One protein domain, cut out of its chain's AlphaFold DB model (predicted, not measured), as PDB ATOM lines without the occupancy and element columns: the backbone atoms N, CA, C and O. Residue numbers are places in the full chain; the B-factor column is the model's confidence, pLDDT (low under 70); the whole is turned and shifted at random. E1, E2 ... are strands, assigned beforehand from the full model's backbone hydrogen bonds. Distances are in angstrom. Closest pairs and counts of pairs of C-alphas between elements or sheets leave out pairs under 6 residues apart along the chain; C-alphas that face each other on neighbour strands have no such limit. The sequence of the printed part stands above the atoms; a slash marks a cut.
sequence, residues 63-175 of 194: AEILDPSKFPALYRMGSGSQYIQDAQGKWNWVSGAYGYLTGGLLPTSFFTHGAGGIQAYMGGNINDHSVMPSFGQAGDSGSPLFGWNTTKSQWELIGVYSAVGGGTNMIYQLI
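AT A GLANCE: This is residues 63 to 175 of the 194 residues of the protein "Autotransporter outer membrane beta-barrel domain-containing protein" of Escherichia albertii (UniProt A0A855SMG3). One strongly twisted sheet of seven antiparallel strands curls into a loose, incompletely closed barrel, with the small hairpin of E2 and E3 at one end of the longest axis. The printed part has 113 residues with no named helix and nine named strands, E1 to E9; 51 residues, under half, are in them, and the class is all strand. The large sheet runs E4 E1 E7 E8 E9 E6 E5. The whole is compact, with a radius of gyration of the C-alphas of 13.5 A and spans of 40 by 26 by 26 A.

HOW THE PARTS SIT: E1, residues 74 to 78, and E4, residues 102 to 106, are antiparallel neighbours; N 76 and O 104 are within hydrogen-bond range at 2.9 A. E2, residues 82 to 85, and E3, residues 91 to 95, form a hairpin, with N 84 and O 92 at 2.9 A. E5, residues 111 to 113, and E6, residues 117 to 121, form another, with N 113 and O 117 at 2.9 A. E7, residues 144 to 149, is antiparallel to E1, with N 75 and O 146 at 2.8 A. E7, E8, residues 154 to 165, and E9, residues 169 to 174, are a meander, each strand the antiparallel neighbour of the one before, with N 147 and O 156 at 2.9 A and N 162 and O 171 at 2.8 A. E6 to E9 form a Greek key, the meander's last strand being also the antiparallel neighbour of E6, with N 118 and O 172 at 2.9 A. E8 bends by 66 degrees at residue 162. The closest C-alphas of E4 and E6, Leu 106 and Ala 120, are 7.5 A apart.

IN THESE COORDINATES: E1 begins at C-alpha 74 (132.433, 98.159, 114.412) and E9 ends at C-alpha 174 (137.178, 85.795, 116.674). E8 is 29.4 A long, E7 15.4 A and E9 15.3 A.

THE WHOLE: The farthest C-alphas, Gln 88 and Lys 152, are 40.5 A apart. The link from E6 to E7, residues 122 to 143, is long. The printed part has no cut, and no printed residue is under pLDDT 70.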
ATOM      1  N   ALA A  63     128.749  84.000 110.923       96.12
ATOM      2  CA  ALA A  63     127.770  84.464 109.942       96.12
ATOM      3  C   ALA A  63     126.960  85.671 110.446       96.12
ATOM      4  O   ALA A  63     126.741  86.609 109.688       96.12
ATOM      5  N   GLU A  64     126.563  85.681 111.721       96.62
ATOM      6  CA  GLU A  64     125.874  86.828 112.325       96.62
ATOM      7  C   GLU A  64     126.796  88.041 112.456       96.62
ATOM      8  O   GLU A  64     126.362  89.152 112.184       96.62
ATOM      9  N   ILE A  65     128.066  87.846 112.831       97.06
ATOM     10  CA  ILE A  65     129.063  88.929 112.906       97.06
ATOM     11  C   ILE A  65     129.269  89.598 111.541       97.06
ATOM     12  O   ILE A  65     129.481  90.806 111.471       97.06
ATOM     13  N   LEU A  66     129.201  88.817 110.461       96.31
ATOM     14  CA  LEU A  66     129.328  89.301 109.087       96.31
ATOM     15  C   LEU A  66     128.048  89.963 108.548       96.31
ATOM     16  O   LEU A  66     128.094  90.527 107.458       96.31
ATOM     17  N   ASP A  67     126.922  89.900 109.267       96.75
ATOM     18  CA  ASP A  67     125.655  90.518 108.873       96.75
ATOM     19  C   ASP A  67     125.570  91.965 109.406       96.75
ATOM     20  O   ASP A  67     125.389  92.174 110.614       96.75
ATOM     21  N   PRO A  68     125.617  92.996 108.537       95.69
ATOM     22  CA  PRO A  68     125.550  94.393 108.964       95.69
ATOM     23  C   PRO A  68     124.227  94.775 109.643       95.69
ATOM     24  O   PRO A  68     124.174  95.781 110.343       95.69
ATOM     25  N   SER A  69     123.150  94.000 109.463       96.69
ATOM     26  CA  SER A  69     121.890  94.217 110.187       96.69
ATOM     27  C   SER A  69     121.973  93.767 111.654       96.69
ATOM     28  O   SER A  69     121.257  94.288 112.519       96.69
ATOM     29  N   LYS A  70     122.874  92.825 111.956       97.56
ATOM     30  CA  LYS A  70     123.171  92.336 113.307       97.56
ATOM     31  C   LYS A  70     124.269  93.152 113.978       97.56
ATOM     32  O   LYS A  70     124.121  93.480 115.155       97.56
ATOM     33  N   PHE A  71     125.307  93.515 113.222       97.69
ATOM     34  CA  PHE A  71     126.439  94.323 113.680       97.69
ATOM     35  C   PHE A  71     126.675  95.560 112.790       97.69
ATOM     36  O   PHE A  71     127.619  95.598 112.000       97.69
ATOM     37  N   PRO A  72     125.848  96.615 112.922       96.50
ATOM     38  CA  PRO A  72     125.906  97.811 112.077       96.50
ATOM     39  C   PRO A  72     127.025  98.796 112.437       96.50
ATOM     40  O   PRO A  72     127.183  99.808 111.759       96.50
ATOM     41  N   ALA A  73     127.774  98.564 113.515       96.25
ATOM     42  CA  ALA A  73     128.850  99.452 113.941       96.25
ATOM     43  C   ALA A  73     130.003  98.644 114.533       96.25
ATOM     44  O   ALA A  73     129.774  97.817 115.416       96.25
ATOM     45  N   LEU A  74     131.224  98.901 114.052       97.06
ATOM     46  CA  LEU A  74     132.433  98.159 114.412       97.06
ATOM     47  C   LEU A  74     133.560  99.119 114.779       97.06
ATOM     48  O   LEU A  74     133.951  99.977 113.987       97.06
ATOM     49  N   TYR A  75     133.998  99.029 116.031       98.06
ATOM     50  CA  TYR A  75     134.906  99.972 116.672       98.06
ATOM     51  C   TYR A  75     136.161  99.224 117.088       98.06
ATOM     52  O   TYR A  75     136.103  98.116 117.625       98.06
ATOM     53  N   ARG A  76     137.308  99.855 116.885       98.00
ATOM     54  CA  ARG A  76     138.591  99.322 117.322       98.00
ATOM     55  C   ARG A  76     139.401 100.384 118.045       98.00
ATOM     56  O   ARG A  76     139.193 101.581 117.857       98.00
ATOM     57  N   MET A  77     140.373  99.934 118.823       98.25
ATOM     58  CA  MET A  77     141.367 100.802 119.447       98.25
ATOM     59  C   MET A  77     142.640 100.013 119.695       98.25
ATOM     60  O   MET A  77     142.557  98.879 120.144       98.25
ATOM     61  N   GLY A  78     143.804 100.589 119.418       98.56
ATOM     62  CA  GLY A  78     145.091  99.953 119.685       98.56
ATOM     63  C   GLY A  78     146.210 100.971 119.849       98.56
ATOM     64  O   GLY A  78     145.986 102.175 119.771       98.56
ATOM     65  N   SER A  79     147.409 100.477 120.136       98.50
ATOM     66  CA  SER A  79     148.613 101.294 120.313       98.50
ATOM     67  C   SER A  79     149.738 100.813 119.401       98.50
ATOM     68  O   SER A  79     150.900 100.807 119.785       98.50
ATOM     69  N   GLY A  80     149.416 100.380 118.180       98.62
ATOM     70  CA  GLY A  80     150.431 100.078 117.176       98.62
ATOM     71  C   GLY A  80     151.286 101.286 116.797       98.62
ATOM     72  O   GLY A  80     151.125 102.392 117.310       98.62
ATOM     73  N   SER A  81     152.229 101.068 115.886       98.44
ATOM     74  CA  SER A  81     153.004 102.152 115.281       98.44
ATOM     75  C   SER A  81     152.062 103.109 114.555       98.44
ATOM     76  O   SER A  81     151.176 102.679 113.819       98.44
ATOM     77  N   GLN A  82     152.237 104.405 114.777       98.44
ATOM     78  CA  GLN A  82     151.250 105.409 114.406       98.44
ATOM     79  C   GLN A  82     151.647 106.088 113.103       98.44
ATOM     80  O   GLN A  82     152.779 106.554 112.946       98.44
ATOM     81  N   TYR A  83     150.689 106.167 112.185       97.31
ATOM     82  CA  TYR A  83     150.847 106.797 110.883       97.31
ATOM     83  C   TYR A  83     149.611 107.631 110.552       97.31
ATOM     84  O   TYR A  83     148.506 107.323 110.997       97.31
ATOM     85  N   ILE A  84     149.797 108.643 109.711       96.50
ATOM     86  CA  ILE A  84     148.711 109.352 109.026       96.50
ATOM     87  C   ILE A  84     148.815 109.090 107.529       96.50
ATOM     88  O   ILE A  84     149.918 109.070 106.979       96.50
ATOM     89  N   GLN A  85     147.683 108.891 106.863       94.44
ATOM     90  CA  GLN A  85     147.647 108.788 105.409       94.44
ATOM     91  C   GLN A  85     147.216 110.133 104.819       94.44
ATOM     92  O   GLN A  85     146.206 110.697 105.238       94.44
ATOM     93  N   ASP A  86     147.998 110.668 103.884       91.81
ATOM     94  CA  ASP A  86     147.620 111.880 103.157       91.81
ATOM     95  C   ASP A  86     146.586 111.596 102.052       91.81
ATOM     96  O   ASP A  86     146.226 110.450 101.771       91.81
ATOM     97  N   ALA A  87     146.091 112.658 101.410       87.06
ATOM     98  CA  ALA A  87     145.073 112.565 100.364       87.06
ATOM     99  C   ALA A  87     145.533 111.768  99.126       87.06
ATOM    100  O   ALA A  87     144.698 111.312  98.349       87.06
ATOM    101  N   GLN A  88     146.845 111.591  98.940       87.56
ATOM    102  CA  GLN A  88     147.439 110.805  97.859       87.56
ATOM    103  C   GLN A  88     147.630 109.330  98.247       87.56
ATOM    104  O   GLN A  88     148.160 108.549  97.457       87.56
ATOM    105  N   GLY A  89     147.203 108.929  99.448       87.56
ATOM    106  CA  GLY A  89     147.315 107.560  99.940       87.56
ATOM    107  C   GLY A  89     148.691 107.220 100.519       87.56
ATOM    108  O   GLY A  89     148.946 106.055 100.840       87.56
ATOM    109  N   LYS A  90     149.591 108.199 100.681       92.62
ATOM    110  CA  LYS A  90     150.919 107.964 101.246       92.62
ATOM    111  C   LYS A  90     150.860 107.997 102.770       92.62
ATOM    112  O   LYS A  90     150.323 108.912 103.388       92.62
ATOM    113  N   TRP A  91     151.473 106.983 103.372       94.44
ATOM    114  CA  TRP A  91     151.616 106.858 104.815       94.44
ATOM    115  C   TRP A  91     152.815 107.661 105.318       94.44
ATOM    116  O   TRP A  91     153.937 107.497 104.838       94.44
ATOM    117  N   ASN A  92     152.578 108.502 106.318       97.12
ATOM    118  CA  ASN A  92     153.587 109.305 106.990       97.12
ATOM    119  C   ASN A  92     153.672 108.848 108.450       97.12
ATOM    120  O   ASN A  92     152.665 108.815 109.156       97.12
ATOM    121  N   TRP A  93     154.867 108.443 108.877       98.06
ATOM    122  CA  TRP A  93     155.114 107.970 110.238       98.06
ATOM    123  C   TRP A  93     154.984 109.112 111.249       98.06
ATOM    124  O   TRP A  93     155.439 110.225 110.988       98.06
ATOM    125  N   VAL A  94     154.386 108.817 112.402       98.25
ATOM    126  CA  VAL A  94     154.185 109.767 113.505       98.25
ATOM    127  C   VAL A  94     154.934 109.320 114.753       98.25
ATOM    128  O   VAL A  94     155.661 110.111 115.349       98.25
ATOM    129  N   SER A  95     154.754 108.065 115.172       98.25
ATOM    130  CA  SER A  95     155.395 107.535 116.378       98.25
ATOM    131  C   SER A  95     155.488 106.005 116.372       98.25
ATOM    132  O   SER A  95     154.836 105.316 115.583       98.25
ATOM    133  N   GLY A  96     156.349 105.463 117.237       98.44
ATOM    134  CA  GLY A  96     156.468 104.020 117.452       98.44
ATOM    135  C   GLY A  96     155.282 103.440 118.230       98.44
ATOM    136  O   GLY A  96     154.474 104.171 118.800       98.44
ATOM    137  N   ALA A  97     155.195 102.110 118.260       98.31
ATOM    138  CA  ALA A  97     154.165 101.407 119.017       98.31
ATOM    139  C   ALA A  97     154.258 101.654 120.536       98.31
ATOM    140  O   ALA A  97     155.315 101.982 121.076       98.31
ATOM    141  N   TYR A  98     153.134 101.431 121.213       97.88
ATOM    142  CA  TYR A  98     152.928 101.440 122.662       97.88
ATOM    143  C   TYR A  98     153.100 102.804 123.348       97.88
ATOM    144  O   TYR A  98     153.139 102.865 124.575       97.88
ATOM    145  N   GLY A  99     153.169 103.896 122.580       97.62
ATOM    146  CA  GLY A  99     153.251 105.257 123.119       97.62
ATOM    147  C   GLY A  99     151.898 105.852 123.521       97.62
ATOM    148  O   GLY A  99     151.791 106.493 124.561       97.62
ATOM    149  N   TYR A 100     150.859 105.650 122.703       98.31
ATOM    150  CA  TYR A 100     149.497 106.119 122.971       98.31
ATOM    151  C   TYR A 100     148.460 105.290 122.208       98.31
ATOM    152  O   TYR A 100     148.797 104.534 121.294       98.31
ATOM    153  N   LEU A 101     147.192 105.423 122.607       98.50
ATOM    154  CA  LEU A 101     146.067 104.744 121.971       98.50
ATOM    155  C   LEU A 101     145.485 105.591 120.838       98.50
ATOM    156  O   LEU A 101     145.259 106.790 120.998       98.50
ATOM    157  N   THR A 102     145.174 104.941 119.724       98.50
ATOM    158  CA  THR A 102     144.328 105.480 118.659       98.50
ATOM    159  C   THR A 102     143.167 104.537 118.396       98.50
ATOM    160  O   THR A 102     143.290 103.311 118.461       98.50
ATOM    161  N   GLY A 103     141.998 105.123 118.156       97.94
ATOM    162  CA  GLY A 103     140.757 104.404 117.916       97.94
ATOM    163  C   GLY A 103     140.087 104.867 116.639       97.94
ATOM    164  O   GLY A 103     140.395 105.932 116.108       97.94
ATOM    165  N   GLY A 104     139.171 104.047 116.145       97.31
ATOM    166  CA  GLY A 104     138.438 104.349 114.930       97.31
ATOM    167  C   GLY A 104     137.379 103.317 114.602       97.31
ATOM    168  O   GLY A 104     137.162 102.336 115.317       97.31
ATOM    169  N   LEU A 105     136.725 103.589 113.488       96.12
ATOM    170  CA  LEU A 105     135.660 102.809 112.901       96.12
ATOM    171  C   LEU A 105     136.228 101.900 111.816       96.12
ATOM    172  O   LEU A 105     137.161 102.271 111.101       96.12
ATOM    173  N   LEU A 106     135.624 100.730 111.668       95.38
ATOM    174  CA  LEU A 106     135.850  99.838 110.534       95.38
ATOM    175  C   LEU A 106     134.602  99.807 109.640       95.38
ATOM    176  O   LEU A 106     133.499 100.065 110.135       95.38
ATOM    177  N   PRO A 107     134.745  99.505 108.336       92.81
ATOM    178  CA  PRO A 107     133.591  99.238 107.481       92.81
ATOM    179  C   PRO A 107     132.795  98.052 108.036       92.81
ATOM    180  O   PRO A 107     133.376  97.127 108.584       92.81
ATOM    181  N   THR A 108     131.473  98.032 107.876       88.12
ATOM    182  CA  THR A 108     130.639  96.900 108.331       88.12
ATOM    183  C   THR A 108     130.698  95.686 107.406       88.12
ATOM    184  O   THR A 108     130.245  94.605 107.772       88.12
ATOM    185  N   SER A 109     131.293  95.838 106.224       88.25
ATOM    186  CA  SER A 109     131.504  94.758 105.262       88.25
ATOM    187  C   SER A 109     132.795  94.001 105.574       88.25
ATOM    188  O   SER A 109     133.886  94.415 105.181       88.25
ATOM    189  N   PHE A 110     132.659  92.875 106.269       92.75
ATOM    190  CA  PHE A 110     133.745  91.936 106.545       92.75
ATOM    191  C   PHE A 110     133.627  90.680 105.678       92.75
ATOM    192  O   PHE A 110     132.569  90.356 105.140       92.75
ATOM    193  N   PHE A 111     134.726  89.936 105.582       94.44
ATOM    194  CA  PHE A 111     134.786  88.636 104.925       94.44
ATOM    195  C   PHE A 111     135.257  87.561 105.899       94.44
ATOM    196  O   PHE A 111     136.011  87.833 106.835       94.44
ATOM    197  N   THR A 112     134.864  86.315 105.647       96.75
ATOM    198  CA  THR A 112     135.408  85.145 106.342       96.75
ATOM    199  C   THR A 112     136.923  85.045 106.135       96.75
ATOM    200  O   THR A 112     137.417  85.169 105.015       96.75
ATOM    201  N   HIS A 113     137.652  84.755 107.212       95.56
ATOM    202  CA  HIS A 113     139.071  84.412 107.194       95.56
ATOM    203  C   HIS A 113     139.287  83.107 107.974       95.56
ATOM    204  O   HIS A 113     139.549  83.101 109.177       95.56
ATOM    205  N   GLY A 114     139.120  81.973 107.288       91.75
ATOM    206  CA  GLY A 114     139.126  80.655 107.924       91.75
ATOM    207  C   GLY A 114     137.964  80.445 108.907       91.75
ATOM    208  O   GLY A 114     137.036  81.249 108.998       91.75
ATOM    209  N   ALA A 115     138.016  79.340 109.655       87.31
ATOM    210  CA  ALA A 115     136.916  78.906 110.526       87.31
ATOM    211  C   ALA A 115     136.715  79.771 111.788       87.31
ATOM    212  O   ALA A 115     135.673  79.679 112.427       87.31
ATOM    213  N   GLY A 116     137.702  80.590 112.163       92.94
ATOM    214  CA  GLY A 116     137.681  81.370 113.404       92.94
ATOM    215  C   GLY A 116     138.114  82.821 113.239       92.94
ATOM    216  O   GLY A 116     138.383  83.473 114.240       92.94
ATOM    217  N   GLY A 117     138.220  83.326 112.012       96.75
ATOM    218  CA  GLY A 117     138.687  84.682 111.755       96.75
ATOM    219  C   GLY A 117     137.788  85.445 110.798       96.75
ATOM    220  O   GLY A 117     137.037  84.869 110.013       96.75
ATOM    221  N   ILE A 118     137.874  86.763 110.850       97.62
ATOM    222  CA  ILE A 118     137.258  87.661 109.874       97.62
ATOM    223  C   ILE A 118     138.315  88.626 109.359       97.62
ATOM    224  O   ILE A 118     139.341  88.841 110.007       97.62
ATOM    225  N   GLN A 119     138.066  89.221 108.200       96.94
ATOM    226  CA  GLN A 119     138.934  90.252 107.657       96.94
ATOM    227  C   GLN A 119     138.147  91.424 107.078       96.94
ATOM    228  O   GLN A 119     137.123  91.227 106.426       96.94
ATOM    229  N   ALA A 120     138.649  92.632 107.312       95.81
ATOM    230  CA  ALA A 120     138.165  93.860 106.691       95.81
ATOM    231  C   ALA A 120     139.155  94.290 105.610       95.81
ATOM    232  O   ALA A 120     140.342  94.476 105.891       95.81
ATOM    233  N   TYR A 121     138.665  94.460 104.384       95.06
ATOM    234  CA  TYR A 121     139.451  95.051 103.308       95.06
ATOM    235  C   TYR A 121     139.471  96.572 103.467       95.06
ATOM    236  O   TYR A 121     138.417  97.194 103.537       95.06
ATOM    237  N   MET A 122     140.666  97.155 103.507       93.81
ATOM    238  CA  MET A 122     140.889  98.598 103.639       93.81
ATOM    239  C   MET A 122     142.018  99.082 102.713       93.81
ATOM    240  O   MET A 122     142.815  99.948 103.069       93.81
ATOM    241  N   GLY A 123     142.139  98.478 101.527       91.56
ATOM    242  CA  GLY A 123     143.131  98.892 100.536       91.56
ATOM    243  C   GLY A 123     142.849 100.282  99.958       91.56
ATOM    244  O   GLY A 123     141.700 100.724  99.911       91.56
ATOM    245  N   GLY A 124     143.899 100.949  99.478       90.88
ATOM    246  CA  GLY A 124     143.808 102.291  98.898       90.88
ATOM    247  C   GLY A 124     143.861 103.401  99.949       90.88
ATOM    248  O   GLY A 124     144.676 103.345 100.876       90.88
ATOM    249  N   ASN A 125     143.033 104.431  99.767       92.06
ATOM    250  CA  ASN A 125     142.906 105.508 100.740       92.06
ATOM    251  C   ASN A 125     141.997 105.037 101.882       92.06
ATOM    252  O   ASN A 125     140.842 104.680 101.661       92.06
ATOM    253  N   ILE A 126     142.504 105.016 103.114       92.12
ATOM    254  CA  ILE A 126     141.746 104.522 104.268       92.12
ATOM    255  C   ILE A 126     140.484 105.348 104.516       92.12
ATOM    256  O   ILE A 126     139.501 104.807 105.017       92.12
ATOM    257  N   ASN A 127     140.499 106.626 104.120       90.25
ATOM    258  CA  ASN A 127     139.375 107.549 104.259       90.25
ATOM    259  C   ASN A 127     138.152 107.139 103.423       90.25
ATOM    260  O   ASN A 127     137.054 107.612 103.695       90.25
ATOM    261  N   ASP A 128     138.313 106.215 102.470       91.94
ATOM    262  CA  ASP A 128     137.211 105.695 101.655       91.94
ATOM    263  C   ASP A 128     136.355 104.652 102.403       91.94
ATOM    264  O   ASP A 128     135.277 104.284 101.939       91.94
ATOM    265  N   HIS A 129     136.817 104.155 103.560       92.50
ATOM    266  CA  HIS A 129     136.210 102.999 104.236       92.50
ATOM    267  C   HIS A 129     135.317 103.358 105.427       92.50
ATOM    268  O   HIS A 129     134.488 102.546 105.839       92.50
ATOM    269  N   SER A 130     135.486 104.540 106.025       92.81
ATOM    270  CA  SER A 130     134.657 105.010 107.141       92.81
ATOM    271  C   SER A 130     134.879 106.499 107.421       92.81
ATOM    272  O   SER A 130     135.841 107.087 106.941       92.81
ATOM    273  N   VAL A 131     134.034 107.105 108.261       93.25
ATOM    274  CA  VAL A 131     134.165 108.517 108.676       93.25
ATOM    275  C   VAL A 131     135.319 108.765 109.652       93.25
ATOM    276  O   VAL A 131     135.755 109.899 109.812       93.25
ATOM    277  N   MET A 132     135.817 107.718 110.316       95.88
ATOM    278  CA  MET A 132     136.996 107.791 111.185       95.88
ATOM    279  C   MET A 132     137.793 106.481 111.089       95.88
ATOM    280  O   MET A 132     137.827 105.709 112.049       95.88
ATOM    281  N   PRO A 133     138.351 106.162 109.909       94.81
ATOM    282  CA  PRO A 133     138.926 104.854 109.643       94.81
ATOM    283  C   PRO A 133     140.226 104.655 110.416       94.81
ATOM    284  O   PRO A 133     141.044 105.564 110.536       94.81
ATOM    285  N   SER A 134     140.435 103.441 110.921       95.69
ATOM    286  CA  SER A 134     141.665 103.064 111.625       95.69
ATOM    287  C   SER A 134     142.202 101.748 111.078       95.69
ATOM    288  O   SER A 134     141.539 100.717 111.168       95.69
ATOM    289  N   PHE A 135     143.419 101.781 110.532       96.56
ATOM    290  CA  PHE A 135     144.099 100.605 109.998       96.56
ATOM    291  C   PHE A 135     145.155 100.086 110.978       96.56
ATOM    292  O   PHE A 135     145.917 100.867 111.542       96.56
ATOM    293  N   GLY A 136     145.205  98.770 111.189       96.56
ATOM    294  CA  GLY A 136     146.153  98.151 112.119       96.56
ATOM    295  C   GLY A 136     147.572  98.081 111.587       96.56
ATOM    296  O   GLY A 136     147.796  97.740 110.430       96.56
ATOM    297  N   GLN A 137     148.518  98.395 112.462       96.88
ATOM    298  CA  GLN A 137     149.948  98.427 112.196       96.88
ATOM    299  C   GLN A 137     150.699  97.515 113.169       96.88
ATOM    300  O   GLN A 137     150.138  96.964 114.119       96.88
ATOM    301  N   ALA A 138     152.006  97.356 112.954       96.94
ATOM    302  CA  ALA A 138     152.856  96.615 113.880       96.94
ATOM    303  C   ALA A 138     152.721  97.175 115.309       96.94
ATOM    304  O   ALA A 138     152.916  98.371 115.536       96.94
ATOM    305  N   GLY A 139     152.381  96.300 116.257       97.94
ATOM    306  CA  GLY A 139     152.080  96.644 117.648       97.94
ATOM    307  C   GLY A 139     150.586  96.689 117.989       97.94
ATOM    308  O   GLY A 139     150.243  96.609 119.162       97.94
ATOM    309  N   ASP A 140     149.689  96.718 116.998       98.69
ATOM    310  CA  ASP A 140     148.244  96.576 117.233       98.69
ATOM    311  C   ASP A 140     147.807  95.131 117.490       98.69
ATOM    312  O   ASP A 140     146.649  94.892 117.834       98.69
ATOM    313  N   SER A 141     148.699  94.158 117.312       98.56
ATOM    314  CA  SER A 141     148.459  92.750 117.624       98.56
ATOM    315  C   SER A 141     147.813  92.578 118.997       98.56
ATOM    316  O   SER A 141     148.329  93.054 120.006       98.56
ATOM    317  N   GLY A 142     146.674  91.891 119.047       98.75
ATOM    318  CA  GLY A 142     145.901  91.663 120.264       98.75
ATOM    319  C   GLY A 142     144.902  92.760 120.617       98.75
ATOM    320  O   GLY A 142     144.148  92.585 121.572       98.75
ATOM    321  N   SER A 143     144.875  93.869 119.876       98.88
ATOM    322  CA  SER A 143     143.928  94.961 120.105       98.88
ATOM    323  C   SER A 143     142.477  94.537 119.832       98.88
ATOM    324  O   SER A 143     142.229  93.721 118.939       98.88
ATOM    325  N   PRO A 144     141.500  95.054 120.598       98.81
ATOM    326  CA  PRO A 144     140.121  94.592 120.518       98.81
ATOM    327  C   PRO A 144     139.373  95.128 119.291       98.81
ATOM    328  O   PRO A 144     139.547  96.276 118.874       98.81
ATOM    329  N   LEU A 145     138.457  94.299 118.790       98.69
ATOM    330  CA  LEU A 145     137.360  94.682 117.907       98.69
ATOM    331  C   LEU A 145     136.038  94.556 118.657       98.69
ATOM    332  O   LEU A 145     135.662  93.461 119.079       98.69
ATOM    333  N   PHE A 146     135.322  95.664 118.779       98.75
ATOM    334  CA  PHE A 146     133.980  95.725 119.339       98.75
ATOM    335  C   PHE A 146     132.944  95.901 118.238       98.75
ATOM    336  O   PHE A 146     133.187  96.617 117.269       98.75
ATOM    337  N   GLY A 147     131.766  95.309 118.419       98.25
ATOM    338  CA  GLY A 147     130.616  95.577 117.567       98.25
ATOM    339  C   GLY A 147     129.327  95.774 118.338       98.25
ATOM    340  O   GLY A 147     129.132  95.193 119.406       98.25
ATOM    341  N   TRP A 148     128.449  96.609 117.791       98.50
ATOM    342  CA  TRP A 148     127.117  96.825 118.340       98.50
ATOM    343  C   TRP A 148     126.194  95.682 117.930       98.50
ATOM    344  O   TRP A 148     125.852  95.568 116.762       98.50
ATOM    345  N   ASN A 149     125.769  94.847 118.874       98.38
ATOM    346  CA  ASN A 149     124.822  93.771 118.618       98.38
ATOM    347  C   ASN A 149     123.388  94.315 118.691       98.38
ATOM    348  O   ASN A 149     122.893  94.617 119.779       98.38
ATOM    349  N   THR A 150     122.689  94.400 117.559       98.25
ATOM    350  CA  THR A 150     121.315  94.943 117.503       98.25
ATOM    351  C   THR A 150     120.289  94.060 118.201       98.25
ATOM    352  O   THR A 150     119.317  94.569 118.751       98.25
ATOM    353  N   THR A 151     120.514  92.745 118.238       97.12
ATOM    354  CA  THR A 151     119.590  91.794 118.877       97.12
ATOM    355  C   THR A 151     119.609  91.950 120.397       97.12
ATOM    356  O   THR A 151     118.574  91.820 121.043       97.12
ATOM    357  N   LYS A 152     120.775  92.270 120.967       97.62
ATOM    358  CA  LYS A 152     120.949  92.478 122.414       97.62
ATOM    359  C   LYS A 152     121.003  93.948 122.829       97.62
ATOM    360  O   LYS A 152     121.020  94.227 124.020       97.62
ATOM    361  N   SER A 153     121.035  94.873 121.868       98.06
ATOM    362  CA  SER A 153     121.186  96.316 122.097       98.06
ATOM    363  C   SER A 153     122.381  96.659 122.999       98.06
ATOM    364  O   SER A 153     122.249  97.417 123.959       98.06
ATOM    365  N   GLN A 154     123.549  96.076 122.708       98.25
ATOM    366  CA  GLN A 154     124.766  96.289 123.495       98.25
ATOM    367  C   GLN A 154     126.042  96.171 122.653       98.25
ATOM    368  O   GLN A 154     126.055  95.517 121.609       98.25
ATOM    369  N   TRP A 155     127.139  96.749 123.147       98.62
ATOM    370  CA  TRP A 155     128.478  96.523 122.603       98.62
ATOM    371  C   TRP A 155     129.040  95.182 123.072       98.62
ATOM    372  O   TRP A 155     129.016  94.874 124.264       98.62
ATOM    373  N   GLU A 156     129.590  94.409 122.141       98.75
ATOM    374  CA  GLU A 156     130.234  93.128 122.421       98.75
ATOM    375  C   GLU A 156     131.644  93.081 121.821       98.75
ATOM    376  O   GLU A 156     131.880  93.577 120.719       98.75
ATOM    377  N   LEU A 157     132.588  92.465 122.533       98.75
ATOM    378  CA  LEU A 157     133.900  92.108 122.004       98.75
ATOM    379  C   LEU A 157     133.730  90.951 121.013       98.75
ATOM    380  O   LEU A 157     133.292  89.863 121.390       98.75
ATOM    381  N   ILE A 158     134.101  91.197 119.761       98.19
ATOM    382  CA  ILE A 158     133.989  90.251 118.645       98.19
ATOM    383  C   ILE A 158     135.269  89.435 118.483       98.19
ATOM    384  O   ILE A 158     135.226  88.222 118.273       98.19
ATOM    385  N   GLY A 159     136.420  90.099 118.574       98.38
ATOM    386  CA  GLY A 159     137.704  89.486 118.272       98.38
ATOM    387  C   GLY A 159     138.888  90.351 118.667       98.38
ATOM    388  O   GLY A 159     138.736  91.456 119.191       98.38
ATOM    389  N   VAL A 160     140.075  89.829 118.390       98.81
ATOM    390  CA  VAL A 160     141.359  90.500 118.601       98.81
ATOM    391  C   VAL A 160     142.125  90.572 117.285       98.81
ATOM    392  O   VAL A 160     142.096  89.638 116.483       98.81
ATOM    393  N   TYR A 161     142.773  91.703 117.028       98.62
ATOM    394  CA  TYR A 161     143.539  91.929 115.807       98.62
ATOM    395  C   TYR A 161     144.751  90.992 115.759       98.62
ATOM    396  O   TYR A 161     145.555  90.988 116.688       98.62
ATOM    397  N   SER A 162     144.890  90.201 114.696       97.88
ATOM    398  CA  SER A 162     145.953  89.193 114.568       97.88
ATOM    399  C   SER A 162     147.029  89.601 113.571       97.88
ATOM    400  O   SER A 162     148.213  89.498 113.887       97.88
ATOM    401  N   ALA A 163     146.652  90.094 112.390       96.69
ATOM    402  CA  ALA A 163     147.622  90.375 111.337       96.69
ATOM    403  C   ALA A 163     147.105  91.352 110.271       96.69
ATOM    404  O   ALA A 163     145.909  91.637 110.175       96.69
ATOM    405  N   VAL A 164     148.025  91.793 109.407       95.81
ATOM    406  CA  VAL A 164     147.701  92.361 108.092       95.81
ATOM    407  C   VAL A 164     147.843  91.278 107.020       95.81
ATOM    408  O   VAL A 164     148.908  90.681 106.874       95.81
ATOM    409  N   GLY A 165     146.800  91.068 106.219       93.88
ATOM    410  CA  GLY A 165     146.823  90.219 105.028       93.88
ATOM    411  C   GLY A 165     147.062  91.030 103.754       93.88
ATOM    412  O   GLY A 165     146.303  91.951 103.446       93.88
ATOM    413  N   GLY A 166     148.112  90.698 102.993       90.38
ATOM    414  CA  GLY A 166     148.376  91.303 101.676       90.38
ATOM    415  C   GLY A 166     148.511  92.833 101.691       90.38
ATOM    416  O   GLY A 166     148.134  93.488 100.724       90.38
ATOM    417  N   GLY A 167     148.954  93.411 102.814       91.50
ATOM    418  CA  GLY A 167     149.122  94.861 103.002       91.50
ATOM    419  C   GLY A 167     147.830  95.685 103.052       91.50
ATOM    420  O   GLY A 167     147.899  96.898 103.205       91.50
ATOM    421  N   THR A 168     146.661  95.057 102.910       94.38
ATOM    422  CA  THR A 168     145.383  95.754 102.666       94.38
ATOM    423  C   THR A 168     144.229  95.230 103.508       94.38
ATOM    424  O   THR A 168     143.207  95.902 103.617       94.38
ATOM    425  N   ASN A 169     144.368  94.051 104.115       95.69
ATOM    426  CA  ASN A 169     143.315  93.428 104.906       95.69
ATOM    427  C   ASN A 169     143.698  93.417 106.378       95.69
ATOM    428  O   ASN A 169     144.780  92.953 106.732       95.69
ATOM    429  N   MET A 170     142.796  93.866 107.239       96.88
ATOM    430  CA  MET A 170     142.921  93.689 108.678       96.88
ATOM    431  C   MET A 170     142.298  92.364 109.082       96.88
ATOM    432  O   MET A 170     141.101  92.180 108.886       96.88
ATOM    433  N   ILE A 171     143.092  91.461 109.651       98.00
ATOM    434  CA  ILE A 171     142.645  90.131 110.062       98.00
ATOM    435  C   ILE A 171     142.419  90.121 111.570       98.00
ATOM    436  O   ILE A 171     143.297  90.496 112.352       98.00
ATOM    437  N   TYR A 172     141.249  89.639 111.971       98.50
ATOM    438  CA  TYR A 172     140.847  89.468 113.357       98.50
ATOM    439  C   TYR A 172     140.598  87.998 113.659       98.50
ATOM    440  O   TYR A 172     139.903  87.310 112.911       98.50
ATOM    441  N   GLN A 173     141.119  87.539 114.790       98.44
ATOM    442  CA  GLN A 173     140.757  86.263 115.389       98.44
ATOM    443  C   GLN A 173     139.495  86.474 116.230       98.44
ATOM    444  O   GLN A 173     139.504  87.259 117.181       98.44
ATOM    445  N   LEU A 174     138.406  85.787 115.881       98.44
ATOM    446  CA  LEU A 174     137.178  85.795 116.674       98.44
ATOM    447  C   LEU A 174     137.422  85.130 118.026       98.44
ATOM    448  O   LEU A 174     138.234  84.205 118.128       98.44
ATOM    449  N   ILE A 175     136.712  85.583 119.061       98.25
ATOM    450  CA  ILE A 175     136.882  85.030 120.406       98.25
ATOM    451  C   ILE A 175     136.316  83.594 120.470       98.25
ATOM    452  O   ILE A 175     135.116  83.402 120.267       98.25
TER     453      ILE A 175